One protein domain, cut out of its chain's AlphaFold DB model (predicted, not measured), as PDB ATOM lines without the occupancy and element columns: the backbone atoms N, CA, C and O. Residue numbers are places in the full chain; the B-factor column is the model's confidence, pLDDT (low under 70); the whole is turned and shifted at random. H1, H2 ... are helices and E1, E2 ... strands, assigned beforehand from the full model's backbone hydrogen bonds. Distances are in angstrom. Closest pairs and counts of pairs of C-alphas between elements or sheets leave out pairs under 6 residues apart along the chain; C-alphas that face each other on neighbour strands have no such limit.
ATOM      1  N   HIS A  10      -7.658  41.860  -7.864       87.81
ATOM      2  CA  HIS A  10      -6.416  41.100  -7.848       87.81
ATOM      3  C   HIS A  10      -6.349  40.040  -6.736       87.81
ATOM      4  O   HIS A  10      -5.862  38.932  -6.947       87.81
ATOM      5  N   LEU A  11      -6.831  40.356  -5.529       91.31
ATOM      6  CA  LEU A  11      -6.880  39.369  -4.444       91.31
ATOM      7  C   LEU A  11      -7.853  38.233  -4.774       91.31
ATOM      8  O   LEU A  11      -7.543  37.079  -4.483       91.31
ATOM      9  N   PHE A  12      -8.969  38.554  -5.428       91.81
ATOM     10  CA  PHE A  12      -9.929  37.568  -5.913       91.81
ATOM     11  C   PHE A  12      -9.317  36.645  -6.977       91.81
ATOM     12  O   PHE A  12      -9.390  35.426  -6.841       91.81
ATOM     13  N   GLU A  13      -8.620  37.187  -7.981       93.38
ATOM     14  CA  GLU A  13      -7.892  36.394  -8.987       93.38
ATOM     15  C   GLU A  13      -6.882  35.436  -8.335       93.38
ATOM     16  O   GLU A  13      -6.825  34.252  -8.670       93.38
ATOM     17  N   VAL A  14      -6.098  35.928  -7.370       94.69
ATOM     18  CA  VAL A  14      -5.101  35.133  -6.639       94.69
ATOM     19  C   VAL A  14      -5.755  34.015  -5.828       94.69
ATOM     20  O   VAL A  14      -5.246  32.892  -5.821       94.69
ATOM     21  N   GLU A  15      -6.862  34.302  -5.150       94.88
ATOM     22  CA  GLU A  15      -7.617  33.320  -4.371       94.88
ATOM     23  C   GLU A  15      -8.196  32.219  -5.268       94.88
ATOM     24  O   GLU A  15      -8.087  31.027  -4.959       94.88
ATOM     25  N   VAL A  16      -8.766  32.613  -6.407       95.44
ATOM     26  CA  VAL A  16      -9.455  31.712  -7.330       95.44
ATOM     27  C   VAL A  16      -8.463  30.902  -8.160       95.44
ATOM     28  O   VAL A  16      -8.595  29.679  -8.227       95.44
ATOM     29  N   LEU A  17      -7.460  31.539  -8.772       96.75
ATOM     30  CA  LEU A  17      -6.577  30.922  -9.771       96.75
ATOM     31  C   LEU A  17      -5.179  30.568  -9.252       96.75
ATOM     32  O   LEU A  17      -4.509  29.696  -9.813       96.75
ATOM     33  N   GLY A  18      -4.735  31.204  -8.168       96.69
ATOM     34  CA  GLY A  18      -3.362  31.106  -7.680       96.69
ATOM     35  C   GLY A  18      -2.379  31.930  -8.516       96.69
ATOM     36  O   GLY A  18      -2.705  32.436  -9.585       96.69
ATOM     37  N   ILE A  19      -1.146  32.063  -8.022       96.62
ATOM     38  CA  ILE A  19      -0.131  32.965  -8.591       96.62
ATOM     39  C   ILE A  19       0.785  32.229  -9.575       96.62
ATOM     40  O   ILE A  19       1.361  31.190  -9.237       96.62
ATOM     41  N   CYS A  20       1.005  32.823 -10.750       96.31
ATOM     42  CA  CYS A  20       2.074  32.415 -11.652       96.31
ATOM     43  C   CYS A  20       3.432  32.888 -11.111       96.31
ATOM     44  O   CYS A  20       3.594  34.037 -10.705       96.31
ATOM     45  N   ARG A  21       4.447  32.019 -11.120       95.50
ATOM     46  CA  ARG A  21       5.799  32.343 -10.622       95.50
ATOM     47  C   ARG A  21       6.688  32.985 -11.691       95.50
ATOM     48  O   ARG A  21       7.885  33.143 -11.462       95.50
ATOM     49  N   ALA A  22       6.128  33.291 -12.861       93.12
ATOM     50  CA  ALA A  22       6.852  33.892 -13.968       93.12
ATOM     51  C   ALA A  22       7.318  35.303 -13.594       93.12
ATOM     52  O   ALA A  22       6.516  36.137 -13.180       93.12
ATOM     53  N   SER A  23       8.601  35.583 -13.796       91.62
ATOM     54  CA  SER A  23       9.134  36.942 -13.806       91.62
ATOM     55  C   SER A  23       9.403  37.369 -15.244       91.62
ATOM     56  O   SER A  23       9.829  36.567 -16.075       91.62
ATOM     57  N   TYR A  24       9.149  38.636 -15.551       92.81
ATOM     58  CA  TYR A  24       9.389  39.197 -16.876       92.81
ATOM     59  C   TYR A  24       9.896  40.636 -16.760       92.81
ATOM     60  O   TYR A  24       9.709  41.297 -15.738       92.81
ATOM     61  N   CYS A  25      10.556  41.112 -17.813       91.12
ATOM     62  CA  CYS A  25      11.016  42.487 -17.936       91.12
ATOM     63  C   CYS A  25      10.716  42.981 -19.352       91.12
ATOM     64  O   CYS A  25      10.957  42.260 -20.319       91.12
ATOM     65  N   GLY A  26      10.201  44.205 -19.464       92.12
ATOM     66  CA  GLY A  26       9.853  44.813 -20.744       92.12
ATOM     67  C   GLY A  26       8.609  44.213 -21.402       92.12
ATOM     68  O   GLY A  26       7.803  43.526 -20.773       92.12
ATOM     69  N   TYR A  27       8.442  44.533 -22.684       93.25
ATOM     70  CA  TYR A  27       7.358  44.006 -23.504       93.25
ATOM     71  C   TYR A  27       7.618  42.546 -23.888       93.25
ATOM     72  O   TYR A  27       8.753  42.162 -24.168       93.25
ATOM     73  N   MET A  28       6.550  41.754 -23.954       94.44
ATOM     74  CA  MET A  28       6.601  40.352 -24.347       94.44
ATOM     75  C   MET A  28       5.442  40.031 -25.288       94.44
ATOM     76  O   MET A  28       4.292  40.394 -25.014       94.44
ATOM     77  N   SER A  29       5.740  39.340 -26.393       96.19
ATOM     78  CA  SER A  29       4.707  38.863 -27.312       96.19
ATOM     79  C   SER A  29       3.777  37.876 -26.599       96.19
ATOM     80  O   SER A  29       4.163  37.249 -25.609       96.19
ATOM     81  N   TRP A  30       2.552  37.707 -27.102       94.50
ATOM     82  CA  TRP A  30       1.608  36.752 -26.513       94.50
ATOM     83  C   TRP A  30       2.194  35.333 -26.472       94.50
ATOM     84  O   TRP A  30       2.078  34.639 -25.465       94.50
ATOM     85  N   LYS A  31       2.875  34.922 -27.552       95.94
ATOM     86  CA  LYS A  31       3.480  33.591 -27.673       95.94
ATOM     87  C   LYS A  31       4.555  33.369 -26.609       95.94
ATOM     88  O   LYS A  31       4.493  32.371 -25.894       95.94
ATOM     89  N   ASP A  32       5.482  34.313 -26.468       97.00
ATOM     90  CA  ASP A  32       6.574  34.204 -25.494       97.00
ATOM     91  C   ASP A  32       6.034  34.241 -24.058       97.00
ATOM     92  O   ASP A  32       6.457  33.456 -23.207       97.00
ATOM     93  N   ALA A  33       5.033  35.091 -23.799       96.81
ATOM     94  CA  ALA A  33       4.370  35.167 -22.502       96.81
ATOM     95  C   ALA A  33       3.674  33.844 -22.150       96.81
ATOM     96  O   ALA A  33       3.825  33.350 -21.032       96.81
ATOM     97  N   ALA A  34       2.974  33.225 -23.105       97.25
ATOM     98  CA  ALA A  34       2.318  31.935 -22.910       97.25
ATOM     99  C   ALA A  34       3.334  30.825 -22.602       97.25
ATOM    100  O   ALA A  34       3.127  30.004 -21.708       97.25
ATOM    101  N   GLU A  35       4.445  30.778 -23.340       97.38
ATOM    102  CA  GLU A  35       5.521  29.812 -23.107       97.38
ATOM    103  C   GLU A  35       6.166  29.977 -21.727       97.38
ATOM    104  O   GLU A  35       6.435  28.977 -21.053       97.38
ATOM    105  N   LEU A  36       6.379  31.218 -21.286       97.19
ATOM    106  CA  LEU A  36       6.897  31.511 -19.954       97.19
ATOM    107  C   LEU A  36       5.911  31.064 -18.866       97.19
ATOM    108  O   LEU A  36       6.295  30.343 -17.945       97.19
ATOM    109  N   VAL A  37       4.629  31.411 -19.008       97.81
ATOM    110  CA  VAL A  37       3.568  31.011 -18.074       97.81
ATOM    111  C   VAL A  37       3.512  29.490 -17.923       97.81
ATOM    112  O   VAL A  37       3.503  28.993 -16.794       97.81
ATOM    113  N   ARG A  38       3.563  28.724 -19.023       98.06
ATOM    114  CA  ARG A  38       3.553  27.248 -18.975       98.06
ATOM    115  C   ARG A  38       4.664  26.659 -18.102       98.06
ATOM    116  O   ARG A  38       4.445  25.637 -17.454       98.06
ATOM    117  N   LYS A  39       5.841  27.292 -18.079       97.44
ATOM    118  CA  LYS A  39       7.032  26.825 -17.345       97.44
ATOM    119  C   LYS A  39       7.059  27.269 -15.882       97.44
ATOM    120  O   LYS A  39       7.839  26.731 -15.102       97.44
ATOM    121  N   SER A  40       6.226  28.235 -15.501       97.19
ATOM    122  CA  SER A  40       6.295  28.896 -14.192       97.19
ATOM    123  C   SER A  40       5.026  28.724 -13.356       97.19
ATOM    124  O   SER A  40       4.683  29.582 -12.543       97.19
ATOM    125  N   GLN A  41       4.329  27.604 -13.537       98.19
ATOM    126  CA  GLN A  41       3.122  27.297 -12.775       98.19
ATOM    127  C   GLN A  41       3.405  27.071 -11.280       98.19
ATOM    128  O   GLN A  41       4.494  26.614 -10.908       98.19
ATOM    129  N   PRO A  42       2.440  27.384 -10.395       95.56
ATOM    130  CA  PRO A  42       2.548  27.037  -8.986       95.56
ATOM    131  C   PRO A  42       2.614  25.514  -8.812       95.56
ATOM    132  O   PRO A  42       2.025  24.754  -9.577       95.56
ATOM    133  N   VAL A  43       3.306  25.062  -7.761       94.31
ATOM    134  CA  VAL A  43       3.461  23.625  -7.456       94.31
ATOM    135  C   VAL A  43       2.106  22.959  -7.195       94.31
ATOM    136  O   VAL A  43       1.905  21.795  -7.527       94.31
ATOM    137  N   LYS A  44       1.167  23.703  -6.602       95.62
ATOM    138  CA  LYS A  44      -0.180  23.239  -6.290       95.62
ATOM    139  C   LYS A  44      -1.203  24.233  -6.831       95.62
ATOM    140  O   LYS A  44      -1.080  25.432  -6.591       95.62
ATOM    141  N   LYS A  45      -2.214  23.715  -7.528       97.06
ATOM    142  CA  LYS A  45      -3.392  24.476  -7.964       97.06
ATOM    143  C   LYS A  45      -4.289  24.807  -6.772       97.06
ATOM    144  O   LYS A  45      -4.321  24.063  -5.787       97.06
ATOM    145  N   THR A  46      -5.043  25.895  -6.875       97.94
ATOM    146  CA  THR A  46      -6.128  26.171  -5.930       97.94
ATOM    147  C   THR A  46      -7.189  25.062  -6.023       97.94
ATOM    148  O   THR A  46      -7.296  24.393  -7.059       97.94
ATOM    149  N   PRO A  47      -7.994  24.836  -4.969       97.94
ATOM    150  CA  PRO A  47      -9.097  23.879  -5.029       97.94
ATOM    151  C   PRO A  47     -10.077  24.179  -6.173       97.94
ATOM    152  O   PRO A  47     -10.512  23.256  -6.863       97.94
ATOM    153  N   THR A  48     -10.367  25.462  -6.408       97.38
ATOM    154  CA  THR A  48     -11.259  25.922  -7.479       97.38
ATOM    155  C   THR A  48     -10.724  25.545  -8.853       97.38
ATOM    156  O   THR A  48     -11.437  24.901  -9.618       97.38
ATOM    157  N   VAL A  49      -9.455  25.851  -9.146       97.75
ATOM    158  CA  VAL A  49      -8.825  25.488 -10.422       97.75
ATOM    159  C   VAL A  49      -8.755  23.978 -10.602       97.75
ATOM    160  O   VAL A  49      -9.092  23.482 -11.672       97.75
ATOM    161  N   ALA A  50      -8.331  23.236  -9.575       98.25
ATOM    162  CA  ALA A  50      -8.221  21.783  -9.666       98.25
ATOM    163  C   ALA A  50      -9.577  21.138  -9.994       98.25
ATOM    164  O   ALA A  50      -9.654  20.250 -10.841       98.25
ATOM    165  N   ARG A  51     -10.657  21.619  -9.365       98.25
ATOM    166  CA  ARG A  51     -12.015  21.141  -9.637       98.25
ATOM    167  C   ARG A  51     -12.521  21.585 -11.007       98.25
ATOM    168  O   ARG A  51     -13.085  20.771 -11.727       98.25
ATOM    169  N   LEU A  52     -12.316  22.847 -11.381       98.44
ATOM    170  CA  LEU A  52     -12.744  23.360 -12.682       98.44
ATOM    171  C   LEU A  52     -12.042  22.625 -13.830       98.44
ATOM    172  O   LEU A  52     -12.696  22.241 -14.791       98.44
ATOM    173  N   GLU A  53     -10.740  22.364 -13.713       98.44
ATOM    174  CA  GLU A  53      -9.974  21.590 -14.695       98.44
ATOM    175  C   GLU A  53     -10.526  20.173 -14.882       98.44
ATOM    176  O   GLU A  53     -10.689  19.721 -16.016       98.44
ATOM    177  N   GLN A  54     -10.876  19.494 -13.787       98.44
ATOM    178  CA  GLN A  54     -11.520  18.180 -13.850       98.44
ATOM    179  C   GLN A  54     -12.887  18.244 -14.534       98.44
ATOM    180  O   GLN A  54     -13.194  17.393 -15.367       98.44
ATOM    181  N   GLU A  55     -13.705  19.246 -14.211       98.62
ATOM    182  CA  GLU A  55     -15.021  19.417 -14.831       98.62
ATOM    183  C   GLU A  55     -14.910  19.723 -16.328       98.62
ATOM    184  O   GLU A  55     -15.641  19.131 -17.118       98.62
ATOM    185  N   VAL A  56     -13.974  20.583 -16.746       98.56
ATOM    186  CA  VAL A  56     -13.723  20.852 -18.173       98.56
ATOM    187  C   VAL A  56     -13.284  19.571 -18.876       98.56
ATOM    188  O   VAL A  56     -13.829  19.237 -19.927       98.56
ATOM    189  N   GLY A  57     -12.368  18.811 -18.271       98.38
ATOM    190  CA  GLY A  57     -11.942  17.536 -18.834       98.38
ATOM    191  C   GLY A  57     -13.087  16.527 -18.955       98.38
ATOM    192  O   GLY A  57     -13.221  15.850 -19.970       98.38
ATOM    193  N   ARG A  58     -13.996  16.484 -17.973       98.38
ATOM    194  CA  ARG A  58     -15.206  15.651 -18.032       98.38
ATOM    195  C   ARG A  58     -16.132  16.049 -19.182       98.38
ATOM    196  O   ARG A  58     -16.669  15.170 -19.845       98.38
ATOM    197  N   GLN A  59     -16.311  17.349 -19.422       98.06
ATOM    198  CA  GLN A  59     -17.134  17.853 -20.530       98.06
ATOM    199  C   GLN A  59     -16.525  17.526 -21.900       98.06
ATOM    200  O   GLN A  59     -17.260  17.283 -22.854       98.06
ATOM    201  N   LEU A  60     -15.193  17.508 -22.000       97.25
ATOM    202  CA  LEU A  60     -14.472  17.177 -23.234       97.25
ATOM    203  C   LEU A  60     -14.208  15.672 -23.404       97.25
ATOM    204  O   LEU A  60     -13.822  15.244 -24.487       97.25
ATOM    205  N   GLY A  61     -14.426  14.868 -22.360       97.81
ATOM    206  CA  GLY A  61     -14.143  13.431 -22.348       97.81
ATOM    207  C   GLY A  61     -12.658  13.075 -22.202       97.81
ATOM    208  O   GLY A  61     -12.304  11.903 -22.293       97.81
ATOM    209  N   GLU A  62     -11.788  14.057 -21.962       97.56
ATOM    210  CA  GLU A  62     -10.336  13.893 -21.878       97.56
ATOM    211  C   GLU A  62      -9.723  14.966 -20.965       97.56
ATOM    212  O   GLU A  62     -10.266  16.055 -20.805       97.56
ATOM    213  N   ALA A  63      -8.578  14.666 -20.346       97.56
ATOM    214  CA  ALA A  63      -7.880  15.616 -19.490       97.56
ATOM    215  C   ALA A  63      -7.443  16.882 -20.252       97.56
ATOM    216  O   ALA A  63      -6.867  16.817 -21.337       97.56
ATOM    217  N   VAL A  64      -7.642  18.041 -19.622       98.25
ATOM    218  CA  VAL A  64      -7.143  19.342 -20.089       98.25
ATOM    219  C   VAL A  64      -6.062  19.869 -19.156       98.25
ATOM    220  O   VAL A  64      -5.898  19.376 -18.040       98.25
ATOM    221  N   LYS A  65      -5.330  20.893 -19.603       98.38
ATOM    222  CA  LYS A  65      -4.361  21.600 -18.763       98.38
ATOM    223  C   LYS A  65      -4.801  23.033 -18.538       98.38
ATOM    224  O   LYS A  65      -5.068  23.747 -19.496       98.38
ATOM    225  N   PHE A  66      -4.816  23.454 -17.287       98.50
ATOM    226  CA  PHE A  66      -4.977  24.836 -16.878       98.50
ATOM    227  C   PHE A  66      -3.637  25.459 -16.496       98.50
ATOM    228  O   PHE A  66      -2.831  24.844 -15.786       98.50
ATOM    229  N   TYR A  67      -3.463  26.715 -16.899       98.56
ATOM    230  CA  TYR A  67      -2.336  27.557 -16.549       98.56
ATOM    231  C   TYR A  67      -2.833  28.878 -15.957       98.56
ATOM    232  O   TYR A  67      -3.548  29.618 -16.631       98.56
ATOM    233  N   THR A  68      -2.433  29.202 -14.723       98.38
ATOM    234  CA  THR A  68      -2.636  30.554 -14.179       98.38
ATOM    235  C   THR A  68      -1.599  31.501 -14.774       98.38
ATOM    236  O   THR A  68      -0.411  31.166 -14.854       98.38
ATOM    237  N   ALA A  69      -2.055  32.676 -15.190       97.50
ATOM    238  CA  ALA A  69      -1.253  33.784 -15.684       97.50
ATOM    239  C   ALA A  69      -1.221  34.966 -14.698       97.50
ATOM    240  O   ALA A  69      -0.479  35.913 -14.948       97.50
ATOM    241  N   VAL A  70      -1.931  34.892 -13.567       96.88
ATOM    242  CA  VAL A  70      -1.984  35.944 -12.539       96.88
ATOM    243  C   VAL A  70      -0.573  36.395 -12.131       96.88
ATOM    244  O   VAL A  70       0.257  35.571 -11.727       96.88
ATOM    245  N   ARG A  71      -0.319  37.709 -12.223       94.56
ATOM    246  CA  ARG A  71       0.961  38.431 -12.030       94.56
ATOM    247  C   ARG A  71       2.037  38.233 -13.102       94.56
ATOM    248  O   ARG A  71       3.156  38.721 -12.933       94.56
ATOM    249  N   SER A  72       1.745  37.535 -14.192       95.44
ATOM    250  CA  SER A  72       2.695  37.335 -15.295       95.44
ATOM    251  C   SER A  72       2.592  38.430 -16.365       95.44
ATOM    252  O   SER A  72       1.695  39.270 -16.346       95.44
ATOM    253  N   ALA A  73       3.479  38.375 -17.365       94.38
ATOM    254  CA  ALA A  73       3.388  39.226 -18.552       94.38
ATOM    255  C   ALA A  73       2.057  39.051 -19.301       94.38
ATOM    256  O   ALA A  73       1.579  39.988 -19.931       94.38
ATOM    257  N   MET A  74       1.475  37.849 -19.262       94.44
ATOM    258  CA  MET A  74       0.221  37.543 -19.947       94.44
ATOM    259  C   MET A  74      -0.973  38.245 -19.295       94.44
ATOM    260  O   MET A  74      -1.789  38.828 -20.002       94.44
ATOM    261  N   ASP A  75      -1.018  38.273 -17.969       93.69
ATOM    262  CA  ASP A  75      -1.986  39.060 -17.206       93.69
ATOM    263  C   ASP A  75      -1.798  40.557 -17.510       93.69
ATOM    264  O   ASP A  75      -2.635  41.183 -18.162       93.69
ATOM    265  N   VAL A  76      -0.619  41.103 -17.208       92.50
ATOM    266  CA  VAL A  76      -0.401  42.557 -17.239       92.50
ATOM    267  C   VAL A  76      -0.437  43.158 -18.650       92.50
ATOM    268  O   VAL A  76      -0.931  44.270 -18.835       92.50
ATOM    269  N   LEU A  77       0.116  42.475 -19.658       93.19
ATOM    270  CA  LEU A  77       0.226  43.023 -21.020       93.19
ATOM    271  C   LEU A  77      -0.939  42.606 -21.922       93.19
ATOM    272  O   LEU A  77      -1.299  43.351 -22.839       93.19
ATOM    273  N   HIS A  78      -1.523  41.426 -21.687       92.69
ATOM    274  CA  HIS A  78      -2.525  40.838 -22.583       92.69
ATOM    275  C   HIS A  78      -3.923  40.743 -21.954       92.69
ATOM    276  O   HIS A  78      -4.884  40.562 -22.701       92.69
ATOM    277  N   GLY A  79      -4.070  40.985 -20.646       91.31
ATOM    278  CA  GLY A  79      -5.357  40.985 -19.944       91.31
ATOM    279  C   GLY A  79      -5.966  39.589 -19.889       91.31
ATOM    280  O   GLY A  79      -7.074  39.373 -20.375       91.31
ATOM    281  N   THR A  80      -5.180  38.612 -19.440       94.25
ATOM    282  CA  THR A  80      -5.588  37.209 -19.329       94.25
ATOM    283  C   THR A  80      -5.083  36.640 -18.011       94.25
ATOM    284  O   THR A  80      -3.873  36.530 -17.819       94.25
ATOM    285  N   ASP A  81      -6.002  36.208 -17.151       96.56
ATOM    286  CA  ASP A  81      -5.677  35.715 -15.805       96.56
ATOM    287  C   ASP A  81      -5.292  34.237 -15.808       96.56
ATOM    288  O   ASP A  81      -4.607  33.737 -14.913       96.56
ATOM    289  N   GLY A  82      -5.688  33.515 -16.852       97.56
ATOM    290  CA  GLY A  82      -5.281  32.141 -17.084       97.56
ATOM    291  C   GLY A  82      -5.795  31.607 -18.408       97.56
ATOM    292  O   GLY A  82      -6.489  32.291 -19.159       97.56
ATOM    293  N   PHE A  83      -5.457  30.363 -18.712       98.44
ATOM    294  CA  PHE A  83      -5.966  29.703 -19.907       98.44
ATOM    295  C   PHE A  83      -5.993  28.185 -19.763       98.44
ATOM    296  O   PHE A  83      -5.187  27.585 -19.048       98.44
ATOM    297  N   PHE A  84      -6.921  27.571 -20.492       98.56
ATOM    298  CA  PHE A  84      -6.966  26.135 -20.718       98.56
ATOM    299  C   PHE A  84      -6.311  25.786 -22.050       98.56
ATOM    300  O   PHE A  84      -6.450  26.517 -23.032       98.56
ATOM    301  N   GLU A  85      -5.652  24.634 -22.096       98.38
ATOM    302  CA  GLU A  85      -5.066  24.065 -23.303       98.38
ATOM    303  C   GLU A  85      -5.579  22.640 -23.539       98.38
ATOM    304  O   GLU A  85      -5.550  21.796 -22.633       98.38
ATOM    305  N   PHE A  86      -6.045  22.385 -24.765       98.00
ATOM    306  CA  PHE A  86      -6.592  21.099 -25.202       98.00
ATOM    307  C   PHE A  86      -6.396  20.909 -26.711       98.00
ATOM    308  O   PHE A  86      -6.770  21.783 -27.491       98.00
ATOM    309  N   HIS A  87      -5.793  19.788 -27.132       95.50
ATOM    310  CA  HIS A  87      -5.480  19.477 -28.544       95.50
ATOM    311  C   HIS A  87      -4.844  20.637 -29.333       95.50
ATOM    312  O   HIS A  87      -5.191  20.890 -30.481       95.50
ATOM    313  N   GLY A  88      -3.926  21.378 -28.704       94.56
ATOM    314  CA  GLY A  88      -3.241  22.520 -29.324       94.56
ATOM    315  C   GLY A  88      -4.065  23.811 -29.408       94.56
ATOM    316  O   GLY A  88      -3.540  24.838 -29.836       94.56
ATOM    317  N   PHE A  89      -5.323  23.798 -28.964       97.06
ATOM    318  CA  PHE A  89      -6.156  24.989 -28.838       97.06
ATOM    319  C   PHE A  89      -6.008  25.610 -27.453       97.06
ATOM    320  O   PHE A  89      -5.781  24.912 -26.464       97.06
ATOM    321  N   VAL A  90      -6.182  26.931 -27.394       97.44
ATOM    322  CA  VAL A  90      -6.152  27.716 -26.158       97.44
ATOM    323  C   VAL A  90      -7.475  28.457 -25.992       97.44
ATOM    324  O   VAL A  90      -7.944  29.114 -26.929       97.44
ATOM    325  N   VAL A  91      -8.044  28.351 -24.792       98.06
ATOM    326  CA  VAL A  91      -9.191  29.141 -24.327       98.06
ATOM    327  C   VAL A  91      -8.728  29.988 -23.147       98.06
ATOM    328  O   VAL A  91      -8.370  29.445 -22.100       98.06
ATOM    329  N   THR A  92      -8.683  31.305 -23.328       97.94
ATOM    330  CA  THR A  92      -8.263  32.263 -22.298       97.94
ATOM    331  C   THR A  92      -9.414  32.612 -21.366       97.94
ATOM    332  O   THR A  92     -10.575  32.661 -21.777       97.94
ATOM    333  N   ILE A  93      -9.089  32.858 -20.098       96.44
ATOM    334  CA  ILE A  93     -10.052  33.260 -19.078       96.44
ATOM    335  C   ILE A  93      -9.641  34.574 -18.415       96.44
ATOM    336  O   ILE A  93      -8.452  34.863 -18.260       96.44
ATOM    337  N   ASP A  94     -10.645  35.336 -18.010       95.12
ATOM    338  CA  ASP A  94     -10.523  36.539 -17.190       95.12
ATOM    339  C   ASP A  94     -11.553  36.434 -16.058       95.12
ATOM    340  O   ASP A  94     -12.726  36.133 -16.293       95.12
ATOM    341  N   VAL A  95     -11.093  36.576 -14.822       94.06
ATOM    342  CA  VAL A  95     -11.883  36.445 -13.603       94.06
ATOM    343  C   VAL A  95     -12.171  37.842 -13.076       94.06
ATOM    344  O   VAL A  95     -11.288  38.676 -12.922       94.06
ATOM    345  N   THR A  96     -13.432  38.116 -12.773       91.06
ATOM    346  CA  THR A  96     -13.879  39.462 -12.424       91.06
ATOM    347  C   THR A  96     -14.839  39.441 -11.249       91.06
ATOM    348  O   THR A  96     -15.747  38.618 -11.167       91.06
ATOM    349  N   MET A  97     -14.681  40.414 -10.354       88.62
ATOM    350  CA  MET A  97     -15.672  40.699  -9.314       88.62
ATOM    351  C   MET A  97     -16.838  41.549  -9.829       88.62
ATOM    352  O   MET A  97     -17.845  41.688  -9.147       88.62
ATOM    353  N   ASN A  98     -16.714  42.168 -11.008       86.38
ATOM    354  CA  ASN A  98     -17.804  42.930 -11.606       86.38
ATOM    355  C   ASN A  98     -18.771  41.971 -12.327       86.38
ATOM    356  O   ASN A  98     -18.405  41.476 -13.398       86.38
ATOM    357  N   PRO A  99     -20.001  41.753 -11.815       82.06
ATOM    358  CA  PRO A  99     -20.970  40.843 -12.429       82.06
ATOM    359  C   PRO A  99     -21.527  41.370 -13.760       82.06
ATOM    360  O   PRO A  99     -22.149  40.623 -14.507       82.06
ATOM    361  N   HIS A 100     -21.308  42.651 -14.069       82.38
ATOM    362  CA  HIS A 100     -21.748  43.291 -15.307       82.38
ATOM    363  C   HIS A 100     -20.645  43.380 -16.366       82.38
ATOM    364  O   HIS A 100     -20.855  43.998 -17.406       82.38
ATOM    365  N   LYS A 101     -19.457  42.812 -16.116       80.62
ATOM    366  CA  LYS A 101     -18.401  42.746 -17.131       80.62
ATOM    367  C   LYS A 101     -18.796  41.689 -18.163       80.62
ATOM    368  O   LYS A 101     -18.685  40.494 -17.916       80.62
ATOM    369  N   ASP A 102     -19.272  42.152 -19.308       74.25
ATOM    370  CA  ASP A 102     -19.762  41.329 -20.416       74.25
ATOM    371  C   ASP A 102     -18.797  41.285 -21.613       74.25
ATOM    372  O   ASP A 102     -19.026  40.569 -22.586       74.25
ATOM    373  N   SER A 103     -17.702  42.042 -21.536       74.88
ATOM    374  CA  SER A 103     -16.721  42.200 -22.602       74.88
ATOM    375  C   SER A 103     -15.294  42.231 -22.053       74.88
ATOM    376  O   SER A 103     -15.016  42.701 -20.946       74.88
ATOM    377  N   GLY A 104     -14.370  41.669 -22.830       77.38
ATOM    378  CA  GLY A 104     -12.984  41.462 -22.432       77.38
ATOM    379  C   GLY A 104     -12.155  40.884 -23.575       77.38
ATOM    380  O   GLY A 104     -12.688  40.512 -24.619       77.38
ATOM    381  N   LYS A 105     -10.833  40.839 -23.387       84.56
ATOM    382  CA  LYS A 105      -9.898  40.240 -24.357       84.56
ATOM    383  C   LYS A 105      -9.854  38.709 -24.271       84.56
ATOM    384  O   LYS A 105      -9.315  38.074 -25.174       84.56
ATOM    385  N   ALA A 106     -10.369  38.142 -23.182       93.12
ATOM    386  CA  ALA A 106     -10.411  36.706 -22.954       93.12
ATOM    387  C   ALA A 106     -11.588  36.042 -23.683       93.12
ATOM    388  O   ALA A 106     -12.617  36.675 -23.913       93.12
ATOM    389  N   ASP A 107     -11.450  34.754 -23.998       95.69
ATOM    390  CA  ASP A 107     -12.529  33.954 -24.588       95.69
ATOM    391  C   ASP A 107     -13.693  33.754 -23.601       95.69
ATOM    392  O   ASP A 107     -14.856  33.715 -23.999       95.69
ATOM    393  N   VAL A 108     -13.388  33.631 -22.303       95.88
ATOM    394  CA  VAL A 108     -14.386  33.433 -21.244       95.88
ATOM    395  C   VAL A 108     -14.148  34.397 -20.088       95.88
ATOM    396  O   VAL A 108     -13.104  34.369 -19.443       95.88
ATOM    397  N   ILE A 109     -15.161  35.204 -19.777       94.81
ATOM    398  CA  ILE A 109     -15.210  36.001 -18.548       94.81
ATOM    399  C   ILE A 109     -15.936  35.191 -17.474       94.81
ATOM    400  O   ILE A 109     -17.006  34.628 -17.735       94.81
ATOM    401  N   ILE A 110     -15.338  35.122 -16.290       93.81
ATOM    402  CA  ILE A 110     -15.804  34.342 -15.146       93.81
ATOM    403  C   ILE A 110     -16.122  35.308 -14.011       93.81
ATOM    404  O   ILE A 110     -15.224  35.962 -13.479       93.81
ATOM    405  N   CYS A 111     -17.389  35.388 -13.626       92.50
ATOM    406  CA  CYS A 111     -17.794  36.144 -12.447       92.50
ATOM    407  C   CYS A 111     -17.906  35.239 -11.211       92.50
ATOM    408  O   CYS A 111     -17.835  34.013 -11.298       92.50
ATOM    409  N   GLU A 112     -18.094  35.845 -10.040       90.31
ATOM    410  CA  GLU A 112     -18.262  35.120  -8.775       90.31
ATOM    411  C   GLU A 112     -19.407  34.088  -8.829       90.31
ATOM    412  O   GLU A 112     -19.236  32.953  -8.382       90.31
ATOM    413  N   ASP A 113     -20.527  34.427  -9.475       90.88
ATOM    414  CA  ASP A 113     -21.678  33.526  -9.625       90.88
ATOM    415  C   ASP A 113     -21.338  32.258 -10.428       90.88
ATOM    416  O   ASP A 113     -21.838  31.168 -10.126       90.88
ATOM    417  N   ASP A 114     -20.443  32.359 -11.417       93.25
ATOM    418  CA  ASP A 114     -19.994  31.205 -12.203       93.25
ATOM    419  C   ASP A 114     -19.230  30.192 -11.343       93.25
ATOM    420  O   ASP A 114     -19.329  28.979 -11.556       93.25
ATOM    421  N   LEU A 115     -18.492  30.675 -10.339       93.75
ATOM    422  CA  LEU A 115     -17.728  29.827  -9.421       93.75
ATOM    423  C   LEU A 115     -18.643  28.996  -8.512       93.75
ATOM    424  O   LEU A 115     -18.259  27.905  -8.080       93.75
ATOM    425  N   GLY A 116     -19.879  29.455  -8.290       93.88
ATOM    426  CA  GLY A 116     -20.924  28.694  -7.605       93.88
ATOM    427  C   GLY A 116     -21.418  27.472  -8.392       93.88
ATOM    428  O   GLY A 116     -21.967  26.542  -7.799       93.88
ATOM    429  N   ASN A 117     -21.196  27.425  -9.713       96.19
ATOM    430  CA  ASN A 117     -21.635  26.334 -10.586       96.19
ATOM    431  C   ASN A 117     -20.563  25.945 -11.619       96.19
ATOM    432  O   ASN A 117     -20.726  26.101 -12.834       96.19
ATOM    433  N   LEU A 118     -19.471  25.358 -11.119       97.12
ATOM    434  CA  LEU A 118     -18.348  24.914 -11.949       97.12
ATOM    435  C   LEU A 118     -18.730  23.967 -13.102       97.12
ATOM    436  O   LEU A 118     -18.147  24.125 -14.171       97.12
ATOM    437  N   PRO A 119     -19.690  23.025 -12.979       97.69
ATOM    438  CA  PRO A 119     -20.107  22.210 -14.123       97.69
ATOM    439  C   PRO A 119     -20.684  23.025 -15.290       97.69
ATOM    440  O   PRO A 119     -20.410  22.707 -16.448       97.69
ATOM    441  N   ASN A 120     -21.460  24.078 -15.008       97.56
ATOM    442  CA  ASN A 120     -21.985  24.967 -16.048       97.56
ATOM    443  C   ASN A 120     -20.855  25.791 -16.682       97.56
ATOM    444  O   ASN A 120     -20.714  25.819 -17.908       97.56
ATOM    445  N   LEU A 121     -19.996  26.383 -15.848       97.81
ATOM    446  CA  LEU A 121     -18.815  27.115 -16.302       97.81
ATOM    447  C   LEU A 121     -17.900  26.240 -17.177       97.81
ATOM    448  O   LEU A 121     -17.491  26.654 -18.261       97.81
ATOM    449  N   ALA A 122     -17.649  24.998 -16.771       98.44
ATOM    450  CA  ALA A 122     -16.891  24.030 -17.554       98.44
ATOM    451  C   ALA A 122     -17.535  23.756 -18.919       98.44
ATOM    452  O   ALA A 122     -16.841  23.693 -19.931       98.44
ATOM    453  N   GLY A 123     -18.868  23.658 -18.969       98.31
ATOM    454  CA  GLY A 123     -19.611  23.547 -20.222       98.31
ATOM    455  C   GLY A 123     -19.429  24.763 -21.140       98.31
ATOM    456  O   GLY A 123     -19.344  24.592 -22.355       98.31
ATOM    457  N   ARG A 124     -19.339  25.984 -20.590       97.88
ATOM    458  CA  ARG A 124     -19.019  27.203 -21.364       97.88
ATOM    459  C   ARG A 124     -17.620  27.111 -21.977       97.88
ATOM    460  O   ARG A 124     -17.484  27.286 -23.182       97.88
ATOM    461  N   ILE A 125     -16.618  26.745 -21.180       98.25
ATOM    462  CA  ILE A 125     -15.224  26.588 -21.634       98.25
ATOM    463  C   ILE A 125     -15.111  25.494 -22.708       98.25
ATOM    464  O   ILE A 125     -14.476  25.694 -23.743       98.25
ATOM    465  N   ALA A 126     -15.770  24.348 -22.514       98.31
ATOM    466  CA  ALA A 126     -15.776  23.259 -23.488       98.31
ATOM    467  C   ALA A 126     -16.391  23.680 -24.838       98.31
ATOM    468  O   ALA A 126     -15.881  23.311 -25.898       98.31
ATOM    469  N   ARG A 127     -17.455  24.497 -24.823       98.06
ATOM    470  CA  ARG A 127     -18.053  25.051 -26.051       98.06
ATOM    471  C   ARG A 127     -17.092  25.960 -26.816       98.06
ATOM    472  O   ARG A 127     -17.106  25.921 -28.048       98.06
ATOM    473  N   GLU A 128     -16.242  26.719 -26.128       97.88
ATOM    474  CA  GLU A 128     -15.211  27.530 -26.788       97.88
ATOM    475  C   GLU A 128     -14.170  26.660 -27.498       97.88
ATOM    476  O   GLU A 128     -13.832  26.929 -28.652       97.88
ATOM    477  N   PHE A 129     -13.734  25.553 -26.885       97.75
ATOM    478  CA  PHE A 129     -12.850  24.595 -27.560       97.75
ATOM    479  C   PHE A 129     -13.478  24.024 -28.832       97.75
ATOM    480  O   PHE A 129     -12.860  24.077 -29.898       97.75
ATOM    481  N   ILE A 130     -14.723  23.547 -28.746       96.12
ATOM    482  CA  ILE A 130     -15.457  23.000 -29.897       96.12
ATOM    483  C   ILE A 130     -15.592  24.056 -31.002       96.12
ATOM    484  O   ILE A 130     -15.411  23.761 -32.184       96.12
ATOM    485  N   THR A 131     -15.893  25.301 -30.632       96.62
ATOM    486  CA  THR A 131     -16.033  26.411 -31.582       96.62
ATOM    487  C   THR A 131     -14.714  26.717 -32.285       96.62
ATOM    488  O   THR A 131     -14.697  26.867 -33.506       96.62
ATOM    489  N   LYS A 132     -13.600  26.770 -31.549       95.62
ATOM    490  CA  LYS A 132     -12.268  27.008 -32.123       95.62
ATOM    491  C   LYS A 132     -11.826  25.873 -33.042       95.62
ATOM    492  O   LYS A 132     -11.352  26.151 -34.139       95.62
ATOM    493  N   GLN A 133     -12.052  24.620 -32.649       93.56
ATOM    494  CA  GLN A 133     -11.766  23.450 -33.484       93.56
ATOM    495  C   GLN A 133     -12.518  23.506 -34.817       93.56
ATOM    496  O   GLN A 133     -11.918  23.320 -35.870       93.56
ATOM    497  N   ARG A 134     -13.813  23.849 -34.787       93.62
ATOM    498  CA  ARG A 134     -14.640  23.999 -35.996       93.62
ATOM    499  C   ARG A 134     -14.204  25.133 -36.920       93.62
ATOM    500  O   ARG A 134     -14.542  25.091 -38.091       93.62
ATOM    501  N   ARG A 135     -13.524  26.161 -36.405       92.06
ATOM    502  CA  ARG A 135     -13.008  27.280 -37.214       92.06
ATOM    503  C   ARG A 135     -11.660  26.973 -37.871       92.06
ATOM    504  O   ARG A 135     -11.251  27.720 -38.752       92.06
ATOM    505  N   ALA A 136     -10.953  25.951 -37.392       87.25
ATOM    506  CA  ALA A 136      -9.618  25.590 -37.862       87.25
ATOM    507  C   ALA A 136      -9.617  24.475 -38.921       87.25
ATOM    508  O   ALA A 136      -8.612  24.323 -39.614       87.25
ATOM    509  N   GLY A 137     -10.699  23.696 -39.011       72.81
ATOM    510  CA  GLY A 137     -10.944  22.731 -40.089       72.81
ATOM    511  C   GLY A 137     -11.779  23.342 -41.201       72.81
ATOM    512  O   GLY A 137     -11.543  22.954 -42.363       72.81
TER     513      GLY A 137
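What this domain is: This is residues 10 to 137 of the 137 residues of an uncharacterized protein of Parcubacteria group bacterium Gr01-1014_56 (UniProt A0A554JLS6). A small, twisted and curled sheet of four strands has the long helix H6 over one face, slantwise across E3, with H3 crossing H6 over E1 on that face and H1 beside the strands. On the opposite face H2 covers E1 and E2, and the short H4 packs on H2. The printed part has 128 residues, with six named helices and four named strands along the chain as H1 H2 H3 E1 H4 E2 E3 E4 H5 H6; the sheet, order E1 E2 E3 E4, is mixed, and the class is mixed, helices and strands. The whole is compact, with a radius of gyration of the C-alphas of 13.7 A and spans of 37 by 34 by 30 A.

How they stand to each other: H1, residues 10 to 17, is on the sheet of E1, residues 65 to 68, E2, residues 82 to 86, E3, residues 89 to 96, and E4, residues 108 to 111, but over none of its strands; its closest C-alpha pair with E3 is Glu 13 and Val 95, 6.1 A. On the opposite face H2, residues 30 to 39, lies over E1 and E2. H3, residues 47 to 60, is on the same face as H1, at a height over the sheet of 9.3 A; with residues 48 to 49 alone it touches H1, the closest C-alphas being Leu 17 and Val 49, 5.9 A. H4, residues 73 to 78, only grazes the sheet and touches H2 at a shallow tilt of 24 degrees, opposite ways, closest at the C-alphas of Ala 33 and Met 74, 5.4 A. E1 and E2 are antiparallel, with N 67 and O 83 2.9 A apart. E2 and E3 form a hairpin, antiparallel, with N 84 and O 91 at 2.9 A. E3 and E4 are parallel, with N 110 and O 94 at 2.8 A. H5, residues 112 to 115, is only just not on the sheet, with 4 pairs of C-alphas within 10 A. H6, residues 118 to 136, lies over E3, on the same face as H3, and touches H3 with residues 118 to 126 alone at a steep tilt of 49 degrees, closest at the C-alphas of Val 56 and Ala 122, 4.5 A. In H1, H2, H3, H4 and H6 every O i to N i+4 pair is within hydrogen-bond range; H5 is too short for one.

Where its parts are: H1 begins at C-alpha 10, (-6.416, 41.100, -7.848), and H2 is 14.6 A long. H3 measures 20.1 A and E3 23.2 A. H6, 27.4 A, ends at C-alpha 136, (-9.618, 25.590, -37.862).

The domain as a whole: The C-alphas of Leu 11 and Gly 137, the two farthest apart, are 39.5 A apart. The printed part has no cut. The links H1 to H2 and E3 to E4 are long. Mean pLDDT of the printed part is 94.6, and no printed residue is under 70.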